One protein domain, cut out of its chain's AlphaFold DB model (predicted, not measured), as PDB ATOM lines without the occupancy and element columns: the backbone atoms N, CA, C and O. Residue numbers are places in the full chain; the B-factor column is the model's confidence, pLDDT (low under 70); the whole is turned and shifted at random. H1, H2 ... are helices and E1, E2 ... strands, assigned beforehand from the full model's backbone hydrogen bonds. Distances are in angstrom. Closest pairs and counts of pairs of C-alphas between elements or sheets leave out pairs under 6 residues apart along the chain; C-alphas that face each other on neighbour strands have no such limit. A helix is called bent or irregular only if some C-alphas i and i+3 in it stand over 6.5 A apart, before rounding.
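Overview. This is residues 255 to 352 and 365 to 375 of the 402 residues of an uncharacterized protein of Phytohabitans suffuscus (UniProt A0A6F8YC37). One long helix, H3, runs through this domain, with the short strand E3 beside it and the short helices H1 and H2 packed on its first part, residues 322 to 330; from E3 a long hairpin of two strands, E1 and E2, reaches away, with its turn at Gly 279 at one far end of the whole. A loop of residues 255 to 270 comes before the hairpin, and a small helix, H4, lies beyond a cut, near the last part of H3. You are looking at 109 printed residues with three named strands and then four named helices, in the order E1 E2 E3 H1 H2 H3 H4; the sheet runs E1 - E2 - E3, antiparallel throughout. The class is mixed, helices and strands, but under half of the residues, 52 of 109, are in named elements. The whole is compact, with a radius of gyration of the C-alphas of 14.5 A and spans of 45 by 37 by 28 A.

Along the chain. Start at Arg 255 and pass residues 255 to 270, which hold no named element. Find C-alpha 271 at (168.217, 70.927, 9.935); from there E1, residues 271 to 277, runs 18.6 A. E2, residues 280 to 289, is the longest strand and runs 28.1 A. E3, residues 292 to 294, has three residues and measures 6.5 A. Next come two short helices: H1, residues 302 to 306, 5.8 A long, and H2, residues 314 to 317, 5.2 A long. Find C-alpha 322 at (155.530, 81.595, 6.115); here H3, residues 322 to 340, begins, and it runs 24.9 A. H3 is neither bent nor irregular, but only just: C-alphas 337 and 340 are 6.4 A apart. H4, residues 369 to 372, is 5.6 A long and ends at C-alpha 372, (172.779, 78.462, -2.939).

Arrangement. E1, E2 and E3 form a meander, each strand the antiparallel neighbour of the one before. E1 and E2 are a hairpin at 156 degrees; look for N 275 and O 282, 2.9 A apart, within hydrogen-bond range. E2 and E3 are a hairpin at 149 degrees, with N 289 and O 292 within hydrogen-bond range at 2.8 A. The pairing is staggered: E2 pairs with E1 over residues 280 to 286 and with E3 over residues 287 to 289. H3 is on the sheet at a height of 6.4 A, but over none of its strands, only just: 2 of its 19 C-alphas fall on E3. The closest C-alphas of E3 and H3 are those of Phe 294 and Asn 325, 5.5 A apart. H3 is the hub, touching three helices. With residues 322 to 326 alone it touches H2, closest at the C-alphas of Ala 315 and Gly 323, 3.8 A. With residues 326 to 330 alone it touches H1, closest at the C-alphas of Leu 306 and His 326, 6.5 A. With residues 336 to 340 alone it only just touches H4, with 3 pairs of C-alphas within 8 A, the closest those of His 336 and Ala 371, 6.8 A. H1 and H2 are apart. In H1 every O i to N i+4 pair is within hydrogen-bond range, in H3 14 of 15 are, and H2 and H4 are too short for such a pair.

Size, cuts and confidence. The two C-alphas farthest apart are those of Gly 279 and Gly 344, 45.7 A. Residues 353 to 364 are not printed, and C-alphas 352 and 365 are 11.7 A apart across the cut. Of the links that are printed whole, none is long. The model's mean pLDDT over the printed part is 82.7; it is under 70 at residue 299, residues 350 to 352 and residues 365 to 375, and H4 has a mean of 33.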
ATOM      1  N   ARG A 255     158.996  70.050   3.189       93.31
ATOM      2  CA  ARG A 255     159.616  71.356   3.470       93.31
ATOM      3  C   ARG A 255     161.048  71.337   2.943       93.31
ATOM      4  O   ARG A 255     161.440  72.133   2.103       93.31
ATOM      5  N   THR A 256     161.787  70.337   3.384       91.19
ATOM      6  CA  THR A 256     163.097  69.933   2.876       91.19
ATOM      7  C   THR A 256     163.181  68.413   2.977       91.19
ATOM      8  O   THR A 256     162.260  67.773   3.498       91.19
ATOM      9  N   PHE A 257     164.276  67.836   2.498       87.06
ATOM     10  CA  PHE A 257     164.530  66.406   2.617       87.06
ATOM     11  C   PHE A 257     165.319  66.116   3.906       87.06
ATOM     12  O   PHE A 257     166.262  66.855   4.208       87.06
ATOM     13  N   PRO A 258     164.947  65.087   4.694       82.75
ATOM     14  CA  PRO A 258     165.684  64.697   5.893       82.75
ATOM     15  C   PRO A 258     167.149  64.372   5.597       82.75
ATOM     16  O   PRO A 258     167.465  63.841   4.538       82.75
ATOM     17  N   ALA A 259     168.026  64.620   6.571       81.25
ATOM     18  CA  ALA A 259     169.446  64.296   6.472       81.25
ATOM     19  C   ALA A 259     169.705  62.782   6.631       81.25
ATOM     20  O   ALA A 259     170.210  62.326   7.659       81.25
ATOM     21  N   THR A 260     169.293  61.995   5.636       80.69
ATOM     22  CA  THR A 260     169.485  60.537   5.558       80.69
ATOM     23  C   THR A 260     170.323  60.168   4.337       80.69
ATOM     24  O   THR A 260     170.517  60.982   3.437       80.69
ATOM     25  N   CYS A 261     170.812  58.924   4.282       79.75
ATOM     26  CA  CYS A 261     171.591  58.429   3.141       79.75
ATOM     27  C   CYS A 261     170.822  58.498   1.810       79.75
ATOM     28  O   CYS A 261     171.443  58.617   0.766       79.75
ATOM     29  N   ASP A 262     169.486  58.470   1.839       75.81
ATOM     30  CA  ASP A 262     168.651  58.599   0.635       75.81
ATOM     31  C   ASP A 262     168.766  59.990  -0.022       75.81
ATOM     32  O   ASP A 262     168.453  60.162  -1.202       75.81
ATOM     33  N   TRP A 263     169.230  60.984   0.744       76.56
ATOM     34  CA  TRP A 263     169.347  62.391   0.358       76.56
ATOM     35  C   TRP A 263     170.771  62.937   0.559       76.56
ATOM     36  O   TRP A 263     170.983  64.148   0.652       76.56
ATOM     37  N   ASP A 264     171.767  62.049   0.621       73.94
ATOM     38  CA  ASP A 264     173.185  62.412   0.741       73.94
ATOM     39  C   ASP A 264     173.704  63.190  -0.477       73.94
ATOM     40  O   ASP A 264     174.646  63.977  -0.377       73.94
ATOM     41  N   TRP A 265     173.020  63.023  -1.608       73.94
ATOM     42  CA  TRP A 265     173.237  63.738  -2.846       73.94
ATOM     43  C   TRP A 265     172.821  65.200  -2.777       73.94
ATOM     44  O   TRP A 265     172.873  65.799  -3.827       73.94
ATOM     45  N   LEU A 266     172.392  65.784  -1.652       75.12
ATOM     46  CA  LEU A 266     172.109  67.222  -1.523       75.12
ATOM     47  C   LEU A 266     173.342  67.994  -1.025       75.12
ATOM     48  O   LEU A 266     174.037  67.548  -0.115       75.12
ATOM     49  N   GLU A 267     173.597  69.195  -1.565       71.19
ATOM     50  CA  GLU A 267     174.795  70.003  -1.229       71.19
ATOM     51  C   GLU A 267     174.853  70.424   0.241       71.19
ATOM     52  O   GLU A 267     175.909  70.766   0.773       71.19
ATOM     53  N   GLN A 268     173.696  70.423   0.890       81.19
ATOM     54  CA  GLN A 268     173.522  70.750   2.283       81.19
ATOM     55  C   GLN A 268     172.534  69.767   2.893       81.19
ATOM     56  O   GLN A 268     171.485  69.474   2.325       81.19
ATOM     57  N   GLN A 269     172.852  69.344   4.108       85.62
ATOM     58  CA  GLN A 269     171.959  68.554   4.933       85.62
ATOM     59  C   GLN A 269     170.979  69.477   5.664       85.62
ATOM     60  O   GLN A 269     171.378  70.491   6.246       85.62
ATOM     61  N   ALA A 270     169.691  69.142   5.613       90.50
ATOM     62  CA  ALA A 270     168.664  69.916   6.293       90.50
ATOM     63  C   ALA A 270     168.817  69.832   7.815       90.50
ATOM     64  O   ALA A 270     169.170  68.795   8.377       90.50
ATOM     65  N   VAL A 271     168.470  70.923   8.492       92.06
ATOM     66  CA  VAL A 271     168.217  70.927   9.935       92.06
ATOM     67  C   VAL A 271     166.716  70.873  10.160       92.06
ATOM     68  O   VAL A 271     165.963  71.467   9.396       92.06
ATOM     69  N   GLY A 272     166.255  70.188  11.201       94.06
ATOM     70  CA  GLY A 272     164.821  70.077  11.442       94.06
ATOM     71  C   GLY A 272     164.462  69.002  12.446       94.06
ATOM     72  O   GLY A 272     165.320  68.456  13.141       94.06
ATOM     73  N   PHE A 273     163.172  68.703  12.509       94.75
ATOM     74  CA  PHE A 273     162.623  67.645  13.346       94.75
ATOM     75  C   PHE A 273     161.417  66.998  12.662       94.75
ATOM     76  O   PHE A 273     160.754  67.602  11.818       94.75
ATOM     77  N   HIS A 274     161.122  65.756  13.039       96.19
ATOM     78  CA  HIS A 274     159.905  65.081  12.607       96.19
ATOM     79  C   HIS A 274     158.731  65.446  13.516       96.19
ATOM     80  O   HIS A 274     158.870  65.546  14.734       96.19
ATOM     81  N   THR A 275     157.564  65.621  12.913       96.31
ATOM     82  CA  THR A 275     156.290  65.870  13.590       96.31
ATOM     83  C   THR A 275     155.155  65.236  12.786       96.31
ATOM     84  O   THR A 275     155.366  64.702  11.696       96.31
ATOM     85  N   THR A 276     153.936  65.277  13.312       97.38
ATOM     86  CA  THR A 276     152.747  64.757  12.636       97.38
ATOM     87  C   THR A 276     151.669  65.827  12.582       97.38
ATOM     88  O   THR A 276     151.317  66.426  13.599       97.38
ATOM     89  N   HIS A 277     151.112  66.043  11.394       95.94
ATOM     90  CA  HIS A 277     150.037  66.997  11.152       95.94
ATOM     91  C   HIS A 277     148.892  66.308  10.420       95.94
ATOM     92  O   HIS A 277     149.096  65.751   9.350       95.94
ATOM     93  N   LEU A 278     147.684  66.330  10.992       95.31
ATOM     94  CA  LEU A 278     146.510  65.643  10.428       95.31
ATOM     95  C   LEU A 278     146.767  64.153  10.109       95.31
ATOM     96  O   LEU A 278     146.295  63.640   9.102       95.31
ATOM     97  N   GLY A 279     147.557  63.472  10.945       95.00
ATOM     98  CA  GLY A 279     147.964  62.081  10.714       95.00
ATOM     99  C   GLY A 279     149.081  61.899   9.678       95.00
ATOM    100  O   GLY A 279     149.583  60.792   9.537       95.00
ATOM    101  N   VAL A 280     149.523  62.963   9.003       97.00
ATOM    102  CA  VAL A 280     150.617  62.928   8.026       97.00
ATOM    103  C   VAL A 280     151.963  63.102   8.733       97.00
ATOM    104  O   VAL A 280     152.135  64.096   9.447       97.00
ATOM    105  N   PRO A 281     152.931  62.181   8.562       95.88
ATOM    106  CA  PRO A 281     154.287  62.373   9.060       95.88
ATOM    107  C   PRO A 281     155.013  63.429   8.217       95.88
ATOM    108  O   PRO A 281     155.099  63.318   6.994       95.88
ATOM    109  N   VAL A 282     155.557  64.450   8.878       95.75
ATOM    110  CA  VAL A 282     156.224  65.591   8.241       95.75
ATOM    111  C   VAL A 282     157.614  65.761   8.831       95.75
ATOM    112  O   VAL A 282     157.798  65.733  10.048       95.75
ATOM    113  N   PHE A 283     158.601  65.969   7.965       95.69
ATOM    114  CA  PHE A 283     159.883  66.526   8.368       95.69
ATOM    115  C   PHE A 283     159.825  68.051   8.227       95.69
ATOM    116  O   PHE A 283     159.837  68.590   7.118       95.69
ATOM    117  N   GLU A 284     159.716  68.745   9.359       94.75
ATOM    118  CA  GLU A 284     159.750  70.207   9.435       94.75
ATOM    119  C   GLU A 284     161.213  70.653   9.428       94.75
ATOM    120  O   GLU A 284     161.823  70.910  10.470       94.75
ATOM    121  N   GLY A 285     161.792  70.651   8.228       93.62
ATOM    122  CA  GLY A 285     163.187  71.001   8.010       93.62
ATOM    123  C   GLY A 285     163.391  72.292   7.231       93.62
ATOM    124  O   GLY A 285     162.519  72.742   6.485       93.62
ATOM    125  N   ALA A 286     164.586  72.847   7.379       93.12
ATOM    126  CA  ALA A 286     165.057  74.046   6.715       93.12
ATOM    127  C   ALA A 286     166.524  73.896   6.299       93.12
ATOM    128  O   ALA A 286     167.297  73.115   6.862       93.12
ATOM    129  N   TYR A 287     166.913  74.711   5.332       91.12
ATOM    130  CA  TYR A 287     168.291  74.926   4.922       91.12
ATOM    131  C   TYR A 287     168.844  76.197   5.542       91.12
ATOM    132  O   TYR A 287     168.094  77.116   5.866       91.12
ATOM    133  N   THR A 288     170.164  76.247   5.712       89.81
ATOM    134  CA  THR A 288     170.870  77.397   6.271       89.81
ATOM    135  C   THR A 288     171.761  78.037   5.210       89.81
ATOM    136  O   THR A 288     172.580  77.381   4.577       89.81
ATOM    137  N   TYR A 289     171.647  79.348   5.039       86.50
ATOM    138  CA  TYR A 289     172.516  80.126   4.165       86.50
ATOM    139  C   TYR A 289     172.958  81.392   4.891       86.50
ATOM    140  O   TYR A 289     172.135  82.226   5.256       86.50
ATOM    141  N   ARG A 290     174.263  81.510   5.175       85.12
ATOM    142  CA  ARG A 290     174.845  82.647   5.924       85.12
ATOM    143  C   ARG A 290     174.120  82.948   7.251       85.12
ATOM    144  O   ARG A 290     173.951  84.099   7.635       85.12
ATOM    145  N   GLY A 291     173.691  81.896   7.953       87.88
ATOM    146  CA  GLY A 291     172.951  81.996   9.219       87.88
ATOM    147  C   GLY A 291     171.442  82.236   9.072       87.88
ATOM    148  O   GLY A 291     170.736  82.242  10.077       87.88
ATOM    149  N   ILE A 292     170.929  82.392   7.849       90.31
ATOM    150  CA  ILE A 292     169.496  82.491   7.550       90.31
ATOM    151  C   ILE A 292     168.944  81.083   7.362       90.31
ATOM    152  O   ILE A 292     169.444  80.341   6.520       90.31
ATOM    153  N   GLN A 293     167.906  80.724   8.114       92.19
ATOM    154  CA  GLN A 293     167.178  79.472   7.919       92.19
ATOM    155  C   GLN A 293     165.937  79.698   7.061       92.19
ATOM    156  O   GLN A 293     165.141  80.591   7.357       92.19
ATOM    157  N   PHE A 294     165.768  78.888   6.018       92.19
ATOM    158  CA  PHE A 294     164.634  78.980   5.106       92.19
ATOM    159  C   PHE A 294     164.300  77.629   4.464       92.19
ATOM    160  O   PHE A 294     165.122  76.715   4.382       92.19
ATOM    161  N   VAL A 295     163.063  77.523   4.008       93.06
ATOM    162  CA  VAL A 295     162.518  76.450   3.187       93.06
ATOM    163  C   VAL A 295     162.604  76.930   1.734       93.06
ATOM    164  O   VAL A 295     161.973  77.944   1.405       93.06
ATOM    165  N   PRO A 296     163.414  76.288   0.875       87.00
ATOM    166  CA  PRO A 296     163.627  76.729  -0.501       87.00
ATOM    167  C   PRO A 296     162.529  76.216  -1.441       87.00
ATOM    168  O   PRO A 296     161.851  75.236  -1.136       87.00
ATOM    169  N   SER A 297     162.430  76.825  -2.624       86.88
ATOM    170  CA  SER A 297     161.830  76.170  -3.792       86.88
ATOM    171  C   SER A 297     162.872  75.350  -4.562       86.88
ATOM    172  O   SER A 297     164.073  75.480  -4.311       86.88
ATOM    173  N   TRP A 298     162.439  74.531  -5.528       75.88
ATOM    174  CA  TRP A 298     163.347  73.764  -6.391       75.88
ATOM    175  C   TRP A 298     164.256  74.684  -7.217       75.88
ATOM    176  O   TRP A 298     165.456  74.436  -7.328       75.88
ATOM    177  N   GLY A 299     163.682  75.739  -7.807       69.25
ATOM    178  CA  GLY A 299     164.403  76.680  -8.669       69.25
ATOM    179  C   GLY A 299     165.050  77.851  -7.929       69.25
ATOM    180  O   GLY A 299     165.859  78.569  -8.518       69.25
ATOM    181  N   GLY A 300     164.697  78.056  -6.656       73.12
ATOM    182  CA  GLY A 300     165.058  79.257  -5.905       73.12
ATOM    183  C   GLY A 300     164.309  80.512  -6.349       73.12
ATOM    184  O   GLY A 300     164.747  81.623  -6.054       73.12
ATOM    185  N   ASP A 301     163.222  80.339  -7.093       80.25
ATOM    186  CA  ASP A 301     162.449  81.412  -7.693       80.25
ATOM    187  C   ASP A 301     161.658  82.197  -6.633       80.25
ATOM    188  O   ASP A 301     160.913  81.632  -5.826       80.25
ATOM    189  N   MET A 302     161.789  83.527  -6.654       86.75
ATOM    190  CA  MET A 302     160.981  84.397  -5.799       86.75
ATOM    191  C   MET A 302     159.483  84.316  -6.088       86.75
ATOM    192  O   MET A 302     158.692  84.481  -5.161       86.75
ATOM    193  N   PHE A 303     159.081  84.042  -7.322       84.25
ATOM    194  CA  PHE A 303     157.676  83.915  -7.681       84.25
ATOM    195  C   PHE A 303     157.043  82.668  -7.056       84.25
ATOM    196  O   PHE A 303     156.028  82.797  -6.370       84.25
ATOM    197  N   GLU A 304     157.703  81.507  -7.144       86.62
ATOM    198  CA  GLU A 304     157.270  80.280  -6.455       86.62
ATOM    199  C   GLU A 304     157.106  80.489  -4.942       86.62
ATOM    200  O   GLU A 304     156.222  79.902  -4.310       86.62
ATOM    201  N   ALA A 305     157.967  81.321  -4.350       89.69
ATOM    202  CA  ALA A 305     157.978  81.570  -2.917       89.69
ATOM    203  C   ALA A 305     156.933  82.595  -2.458       89.69
ATOM    204  O   ALA A 305     156.326  82.376  -1.407       89.69
ATOM    205  N   LEU A 306     156.748  83.692  -3.199       91.75
ATOM    206  CA  LEU A 306     156.070  84.900  -2.714       91.75
ATOM    207  C   LEU A 306     154.728  85.187  -3.381       91.75
ATOM    208  O   LEU A 306     153.899  85.862  -2.777       91.75
ATOM    209  N   MET A 307     154.493  84.711  -4.607       91.81
ATOM    210  CA  MET A 307     153.249  85.033  -5.307       91.81
ATOM    211  C   MET A 307     151.998  84.509  -4.580       91.81
ATOM    212  O   MET A 307     151.023  85.259  -4.507       91.81
ATOM    213  N   PRO A 308     151.983  83.293  -3.988       94.00
ATOM    214  CA  PRO A 308     150.799  82.812  -3.273       94.00
ATOM    215  C   PRO A 308     150.360  83.721  -2.112       94.00
ATOM    216  O   PRO A 308     149.154  83.894  -1.918       94.00
ATOM    217  N   ASP A 309     151.303  84.375  -1.418       94.12
ATOM    218  CA  ASP A 309     151.020  85.286  -0.293       94.12
ATOM    219  C   ASP A 309     150.226  86.541  -0.719       94.12
ATOM    220  O   ASP A 309     149.546  87.175   0.090       94.12
ATOM    221  N   LEU A 310     150.248  86.888  -2.016       92.44
ATOM    222  CA  LEU A 310     149.463  88.000  -2.571       92.44
ATOM    223  C   LEU A 310     147.954  87.710  -2.596       92.44
ATOM    224  O   LEU A 310     147.149  88.642  -2.595       92.44
ATOM    225  N   PHE A 311     147.563  86.433  -2.629       94.44
ATOM    226  CA  PHE A 311     146.165  85.995  -2.746       94.44
ATOM    227  C   PHE A 311     145.660  85.318  -1.473       94.44
ATOM    228  O   PHE A 311     144.486  85.438  -1.117       94.44
ATOM    229  N   VAL A 312     146.547  84.608  -0.784       93.94
ATOM    230  CA  VAL A 312     146.281  83.907   0.468       93.94
ATOM    231  C   VAL A 312     147.220  84.503   1.505       93.94
ATOM    232  O   VAL A 312     148.411  84.462   1.273       93.94
ATOM    233  N   PRO A 313     146.756  85.047   2.640       94.12
ATOM    234  CA  PRO A 313     147.632  85.749   3.580       94.12
ATOM    235  C   PRO A 313     148.441  84.759   4.444       94.12
ATOM    236  O   PRO A 313     148.254  84.664   5.663       94.12
ATOM    237  N   GLU A 314     149.337  84.011   3.801       94.00
ATOM    238  CA  GLU A 314     150.185  82.957   4.353       94.00
ATOM    239  C   GLU A 314     151.021  83.476   5.519       94.00
ATOM    240  O   GLU A 314     151.036  82.868   6.592       94.00
ATOM    241  N   ALA A 315     151.660  84.636   5.352       94.75
ATOM    242  CA  ALA A 315     152.493  85.241   6.388       94.75
ATOM    243  C   ALA A 315     151.694  85.590   7.651       94.75
ATOM    244  O   ALA A 315     152.193  85.458   8.772       94.75
ATOM    245  N   LYS A 316     150.435  86.011   7.476       95.94
ATOM    246  CA  LYS A 316     149.533  86.365   8.578       95.94
ATOM    247  C   LYS A 316     148.979  85.126   9.277       95.94
ATOM    248  O   LYS A 316     148.855  85.129  10.500       95.94
ATOM    249  N   TRP A 317     148.619  84.090   8.523       94.50
ATOM    250  CA  TRP A 317     148.077  82.841   9.069       94.50
ATOM    251  C   TRP A 317     149.159  81.956   9.696       94.50
ATOM    252  O   TRP A 317     148.902  81.271  10.683       94.50
ATOM    253  N   GLY A 318     150.380  82.010   9.164       94.12
ATOM    254  CA  GLY A 318     151.543  81.264   9.627       94.12
ATOM    255  C   GLY A 318     152.682  82.172  10.094       94.12
ATOM    256  O   GLY A 318     153.762  82.124   9.505       94.12
ATOM    257  N   PRO A 319     152.529  82.956  11.181       95.88
ATOM    258  CA  PRO A 319     153.556  83.910  11.620       95.88
ATOM    259  C   PRO A 319     154.868  83.241  12.065       95.88
ATOM    260  O   PRO A 319     155.911  83.888  12.140       95.88
ATOM    261  N   ARG A 320     154.832  81.938  12.381       93.25
ATOM    262  CA  ARG A 320     156.014  81.131  12.737       93.25
ATOM    263  C   ARG A 320     156.513  80.229  11.602       93.25
ATOM    264  O   ARG A 320     157.540  79.591  11.789       93.25
ATOM    265  N   SER A 321     155.814  80.189  10.467       92.69
ATOM    266  CA  SER A 321     156.191  79.449   9.258       92.69
ATOM    267  C   SER A 321     156.441  80.433   8.114       92.69
ATOM    268  O   SER A 321     157.515  81.028   8.051       92.69
ATOM    269  N   TRP A 322     155.449  80.690   7.264       95.12
ATOM    270  CA  TRP A 322     155.530  81.595   6.115       95.12
ATOM    271  C   TRP A 322     155.919  83.026   6.489       95.12
ATOM    272  O   TRP A 322     156.761  83.624   5.823       95.12
ATOM    273  N   GLY A 323     155.425  83.532   7.625       95.88
ATOM    274  CA  GLY A 323     155.790  84.853   8.149       95.88
ATOM    275  C   GLY A 323     157.274  84.991   8.509       95.88
ATOM    276  O   GLY A 323     157.775  86.106   8.633       95.88
ATOM    277  N   ARG A 324     157.995  83.870   8.642       95.38
ATOM    278  CA  ARG A 324     159.460  83.831   8.744       95.38
ATOM    279  C   ARG A 324     160.115  83.476   7.415       95.38
ATOM    280  O   ARG A 324     161.136  84.066   7.076       95.38
ATOM    281  N   ASN A 325     159.528  82.540   6.670       95.38
ATOM    282  CA  ASN A 325     160.119  82.025   5.445       95.38
ATOM    283  C   ASN A 325     160.172  83.068   4.325       95.38
ATOM    284  O   ASN A 325     161.212  83.203   3.693       95.38
ATOM    285  N   HIS A 326     159.105  83.840   4.093       95.12
ATOM    286  CA  HIS A 326     159.095  84.822   3.001       95.12
ATOM    287  C   HIS A 326     160.186  85.894   3.170       95.12
ATOM    288  O   HIS A 326     160.980  86.068   2.240       95.12
ATOM    289  N   PRO A 327     160.335  86.556   4.341       95.06
ATOM    290  CA  PRO A 327     161.459  87.467   4.556       95.06
ATOM    291  C   PRO A 327     162.824  86.776   4.474       95.06
ATOM    292  O   PRO A 327     163.771  87.376   3.972       95.06
ATOM    293  N   ALA A 328     162.939  85.525   4.936       94.31
ATOM    294  CA  ALA A 328     164.186  84.764   4.872       94.31
ATOM    295  C   ALA A 328     164.605  84.458   3.424       94.31
ATOM    296  O   ALA A 328     165.770  84.648   3.079       94.31
ATOM    297  N   THR A 329     163.664  84.078   2.555       92.56
ATOM    298  CA  THR A 329     163.907  83.883   1.118       92.56
ATOM    299  C   THR A 329     164.386  85.175   0.458       92.56
ATOM    300  O   THR A 329     165.375  85.162  -0.274       92.56
ATOM    301  N   VAL A 330     163.740  86.310   0.756       93.88
ATOM    302  CA  VAL A 330     164.157  87.629   0.245       93.88
ATOM    303  C   VAL A 330     165.558  87.997   0.741       93.88
ATOM    304  O   VAL A 330     166.402  88.420  -0.048       93.88
ATOM    305  N   ALA A 331     165.843  87.800   2.028       93.31
ATOM    306  CA  ALA A 331     167.161  88.073   2.595       93.31
ATOM    307  C   ALA A 331     168.250  87.193   1.958       93.31
ATOM    308  O   ALA A 331     169.301  87.705   1.577       93.31
ATOM    309  N   GLY A 332     167.982  85.898   1.763       90.94
ATOM    310  CA  GLY A 332     168.892  84.982   1.072       90.94
ATOM    311  C   GLY A 332     169.166  85.405  -0.374       90.94
ATOM    312  O   GLY A 332     170.313  85.408  -0.812       90.94
ATOM    313  N   GLN A 333     168.134  85.847  -1.097       88.88
ATOM    314  CA  GLN A 333     168.243  86.395  -2.454       88.88
ATOM    315  C   GLN A 333     169.115  87.660  -2.518       88.88
ATOM    316  O   GLN A 333     169.947  87.783  -3.422       88.88
ATOM    317  N   ILE A 334     168.956  88.576  -1.557       90.69
ATOM    318  CA  ILE A 334     169.766  89.799  -1.436       90.69
ATOM    319  C   ILE A 334     171.229  89.452  -1.152       90.69
ATOM    320  O   ILE A 334     172.121  89.943  -1.847       90.69
ATOM    321  N   GLU A 335     171.482  88.594  -0.163       90.31
ATOM    322  CA  GLU A 335     172.836  88.153   0.187       90.31
ATOM    323  C   GLU A 335     173.518  87.476  -1.006       90.31
ATOM    324  O   GLU A 335     174.627  87.856  -1.390       90.31
ATOM    325  N   HIS A 336     172.822  86.558  -1.676       86.81
ATOM    326  CA  HIS A 336     173.339  85.889  -2.866       86.81
ATOM    327  C   HIS A 336     173.661  86.880  -3.985       86.81
ATOM    328  O   HIS A 336     174.795  86.942  -4.462       86.81
ATOM    329  N   GLY A 337     172.683  87.690  -4.395       88.19
ATOM    330  CA  GLY A 337     172.815  88.582  -5.546       88.19
ATOM    331  C   GLY A 337     173.859  89.682  -5.351       88.19
ATOM    332  O   GLY A 337     174.605  90.012  -6.279       88.19
ATOM    333  N   LEU A 338     173.959  90.230  -4.137       91.00
ATOM    334  CA  LEU A 338     174.835  91.367  -3.849       91.00
ATOM    335  C   LEU A 338     176.213  90.963  -3.316       91.00
ATOM    336  O   LEU A 338     177.183  91.677  -3.584       91.00
ATOM    337  N   ARG A 339     176.335  89.859  -2.565       88.69
ATOM    338  CA  ARG A 339     177.591  89.478  -1.887       88.69
ATOM    339  C   ARG A 339     178.291  88.289  -2.528       88.69
ATOM    340  O   ARG A 339     179.495  88.389  -2.779       88.69
ATOM    341  N   ASP A 340     177.568  87.212  -2.818       86.75
ATOM    342  CA  ASP A 340     178.186  85.959  -3.277       86.75
ATOM    343  C   ASP A 340     178.363  85.940  -4.788       86.75
ATOM    344  O   ASP A 340     179.484  85.844  -5.289       86.75
ATOM    345  N   ALA A 341     177.266  86.123  -5.517       86.38
ATOM    346  CA  ALA A 341     177.271  86.192  -6.969       86.38
ATOM    347  C   ALA A 341     177.766  87.549  -7.496       86.38
ATOM    348  O   ALA A 341     178.254  87.632  -8.624       86.38
ATOM    349  N   LYS A 342     177.671  88.607  -6.673       90.81
ATOM    350  CA  LYS A 342     178.111  89.981  -6.990       90.81
ATOM    351  C   LYS A 342     177.521  90.518  -8.298       90.81
ATOM    352  O   LYS A 342     178.166  91.283  -9.013       90.81
ATOM    353  N   TYR A 343     176.285  90.140  -8.602       89.88
ATOM    354  CA  TYR A 343     175.564  90.630  -9.774       89.88
ATOM    355  C   TYR A 343     175.189  92.112  -9.641       89.88
ATOM    356  O   TYR A 343     174.996  92.790 -10.646       89.88
ATOM    357  N   GLY A 344     175.127  92.630  -8.409       93.81
ATOM    358  CA  GLY A 344     174.727  94.013  -8.127       93.81
ATOM    359  C   GLY A 344     173.209  94.217  -8.117       93.81
ATOM    360  O   GLY A 344     172.743  95.341  -7.965       93.81
ATOM    361  N   TYR A 345     172.448  93.133  -8.250       89.81
ATOM    362  CA  TYR A 345     170.995  93.077  -8.152       89.81
ATOM    363  C   TYR A 345     170.571  91.744  -7.524       89.81
ATOM    364  O   TYR A 345     171.382  90.834  -7.359       89.81
ATOM    365  N   TRP A 346     169.299  91.658  -7.154       91.31
ATOM    366  CA  TRP A 346     168.620  90.497  -6.577       91.31
ATOM    367  C   TRP A 346     167.190  90.461  -7.136       91.31
ATOM    368  O   TRP A 346     166.818  91.367  -7.885       91.31
ATOM    369  N   GLY A 347     166.394  89.443  -6.805       85.94
ATOM    370  CA  GLY A 347     165.065  89.302  -7.407       85.94
ATOM    371  C   GLY A 347     165.004  88.224  -8.480       85.94
ATOM    372  O   GLY A 347     164.425  88.462  -9.536       85.94
ATOM    373  N   PHE A 348     165.689  87.095  -8.287       85.56
ATOM    374  CA  PHE A 348     165.849  86.091  -9.335       85.56
ATOM    375  C   PHE A 348     164.579  85.248  -9.484       85.56
ATOM    376  O   PHE A 348     164.204  84.513  -8.570       85.56
ATOM    377  N   SER A 349     163.986  85.344 -10.672       81.50
ATOM    378  CA  SER A 349     162.791  84.629 -11.122       81.50
ATOM    379  C   SER A 349     162.863  84.379 -12.627       81.50
ATOM    380  O   SER A 349     163.535  85.165 -13.297       81.50
ATOM    381  N   PRO A 350     162.270  83.296 -13.171       69.25
ATOM    382  CA  PRO A 350     162.323  82.969 -14.597       69.25
ATOM    383  C   PRO A 350     161.916  84.106 -15.531       69.25
ATOM    384  O   PRO A 350     160.751  84.482 -15.534       69.25
ATOM    385  N   PRO A 351     162.832  84.621 -16.383       60.50
ATOM    386  CA  PRO A 351     162.450  85.442 -17.519       60.50
ATOM    387  C   PRO A 351     162.440  84.603 -18.808       60.50
ATOM    388  O   PRO A 351     163.200  83.633 -18.916       60.50
ATOM    389  N   PRO A 352     161.700  85.006 -19.851       48.47
ATOM    390  CA  PRO A 352     161.909  84.470 -21.192       48.47
ATOM    391  C   PRO A 352     163.370  84.686 -21.631       48.47
ATOM    392  O   PRO A 352     163.893  85.800 -21.546       48.47
ATOM    393  N   ARG A 365     167.151  78.480 -14.597       27.42
ATOM    394  CA  ARG A 365     167.712  77.252 -13.999       27.42
ATOM    395  C   ARG A 365     169.175  77.368 -13.552       27.42
ATOM    396  O   ARG A 365     169.690  76.447 -12.929       27.42
ATOM    397  N   TRP A 366     169.867  78.467 -13.852       32.78
ATOM    398  CA  TRP A 366     171.321  78.527 -13.855       32.78
ATOM    399  C   TRP A 366     171.964  79.640 -13.016       32.78
ATOM    400  O   TRP A 366     173.189  79.599 -12.866       32.78
ATOM    401  N   ALA A 367     171.204  80.612 -12.490       30.55
ATOM    402  CA  ALA A 367     171.776  81.792 -11.815       30.55
ATOM    403  C   ALA A 367     171.646  81.780 -10.279       30.55
ATOM    404  O   ALA A 367     172.584  82.186  -9.592       30.55
ATOM    405  N   TRP A 368     170.531  81.287  -9.722       31.03
ATOM    406  CA  TRP A 368     170.384  81.142  -8.264       31.03
ATOM    407  C   TRP A 368     170.952  79.826  -7.740       31.03
ATOM    408  O   TRP A 368     171.607  79.796  -6.700       31.03
ATOM    409  N   THR A 369     170.814  78.768  -8.544       33.81
ATOM    410  CA  THR A 369     171.451  77.472  -8.318       33.81
ATOM    411  C   THR A 369     172.939  77.657  -8.001       33.81
ATOM    412  O   THR A 369     173.373  77.363  -6.903       33.81
ATOM    413  N   ARG A 370     173.762  78.309  -8.824       29.88
ATOM    414  CA  ARG A 370     175.231  78.288  -8.608       29.88
ATOM    415  C   ARG A 370     175.807  78.815  -7.279       29.88
ATOM    416  O   ARG A 370     176.991  78.552  -7.069       29.88
ATOM    417  N   ALA A 371     175.073  79.522  -6.415       34.00
ATOM    418  CA  ALA A 371     175.618  79.901  -5.099       34.00
ATOM    419  C   ALA A 371     174.710  79.676  -3.873       34.00
ATOM    420  O   ALA A 371     175.178  79.904  -2.760       34.00
ATOM    421  N   ALA A 372     173.508  79.110  -4.041       32.66
ATOM    422  CA  ALA A 372     172.779  78.462  -2.939       32.66
ATOM    423  C   ALA A 372     172.636  76.933  -3.113       32.66
ATOM    424  O   ALA A 372     172.488  76.236  -2.112       32.66
ATOM    425  N   ILE A 373     172.669  76.425  -4.357       36.31
ATOM    426  CA  ILE A 373     172.482  75.016  -4.769       36.31
ATOM    427  C   ILE A 373     173.125  74.801  -6.162       36.31
ATOM    428  O   ILE A 373     172.438  74.900  -7.190       36.31
ATOM    429  N   ARG A 374     174.446  74.610  -6.277       26.88
ATOM    430  CA  ARG A 374     175.074  74.263  -7.572       26.88
ATOM    431  C   ARG A 374     174.301  73.060  -8.173       26.88
ATOM    432  O   ARG A 374     173.768  72.229  -7.445       26.88
ATOM    433  N   PRO A 375     174.127  72.999  -9.505       27.61
ATOM    434  CA  PRO A 375     173.145  72.125 -10.151       27.61
ATOM    435  C   PRO A 375     173.423  70.651  -9.839       27.61
ATOM    436  O   PRO A 375     174.365  70.071 -10.373       27.61
TER     437      PRO A 375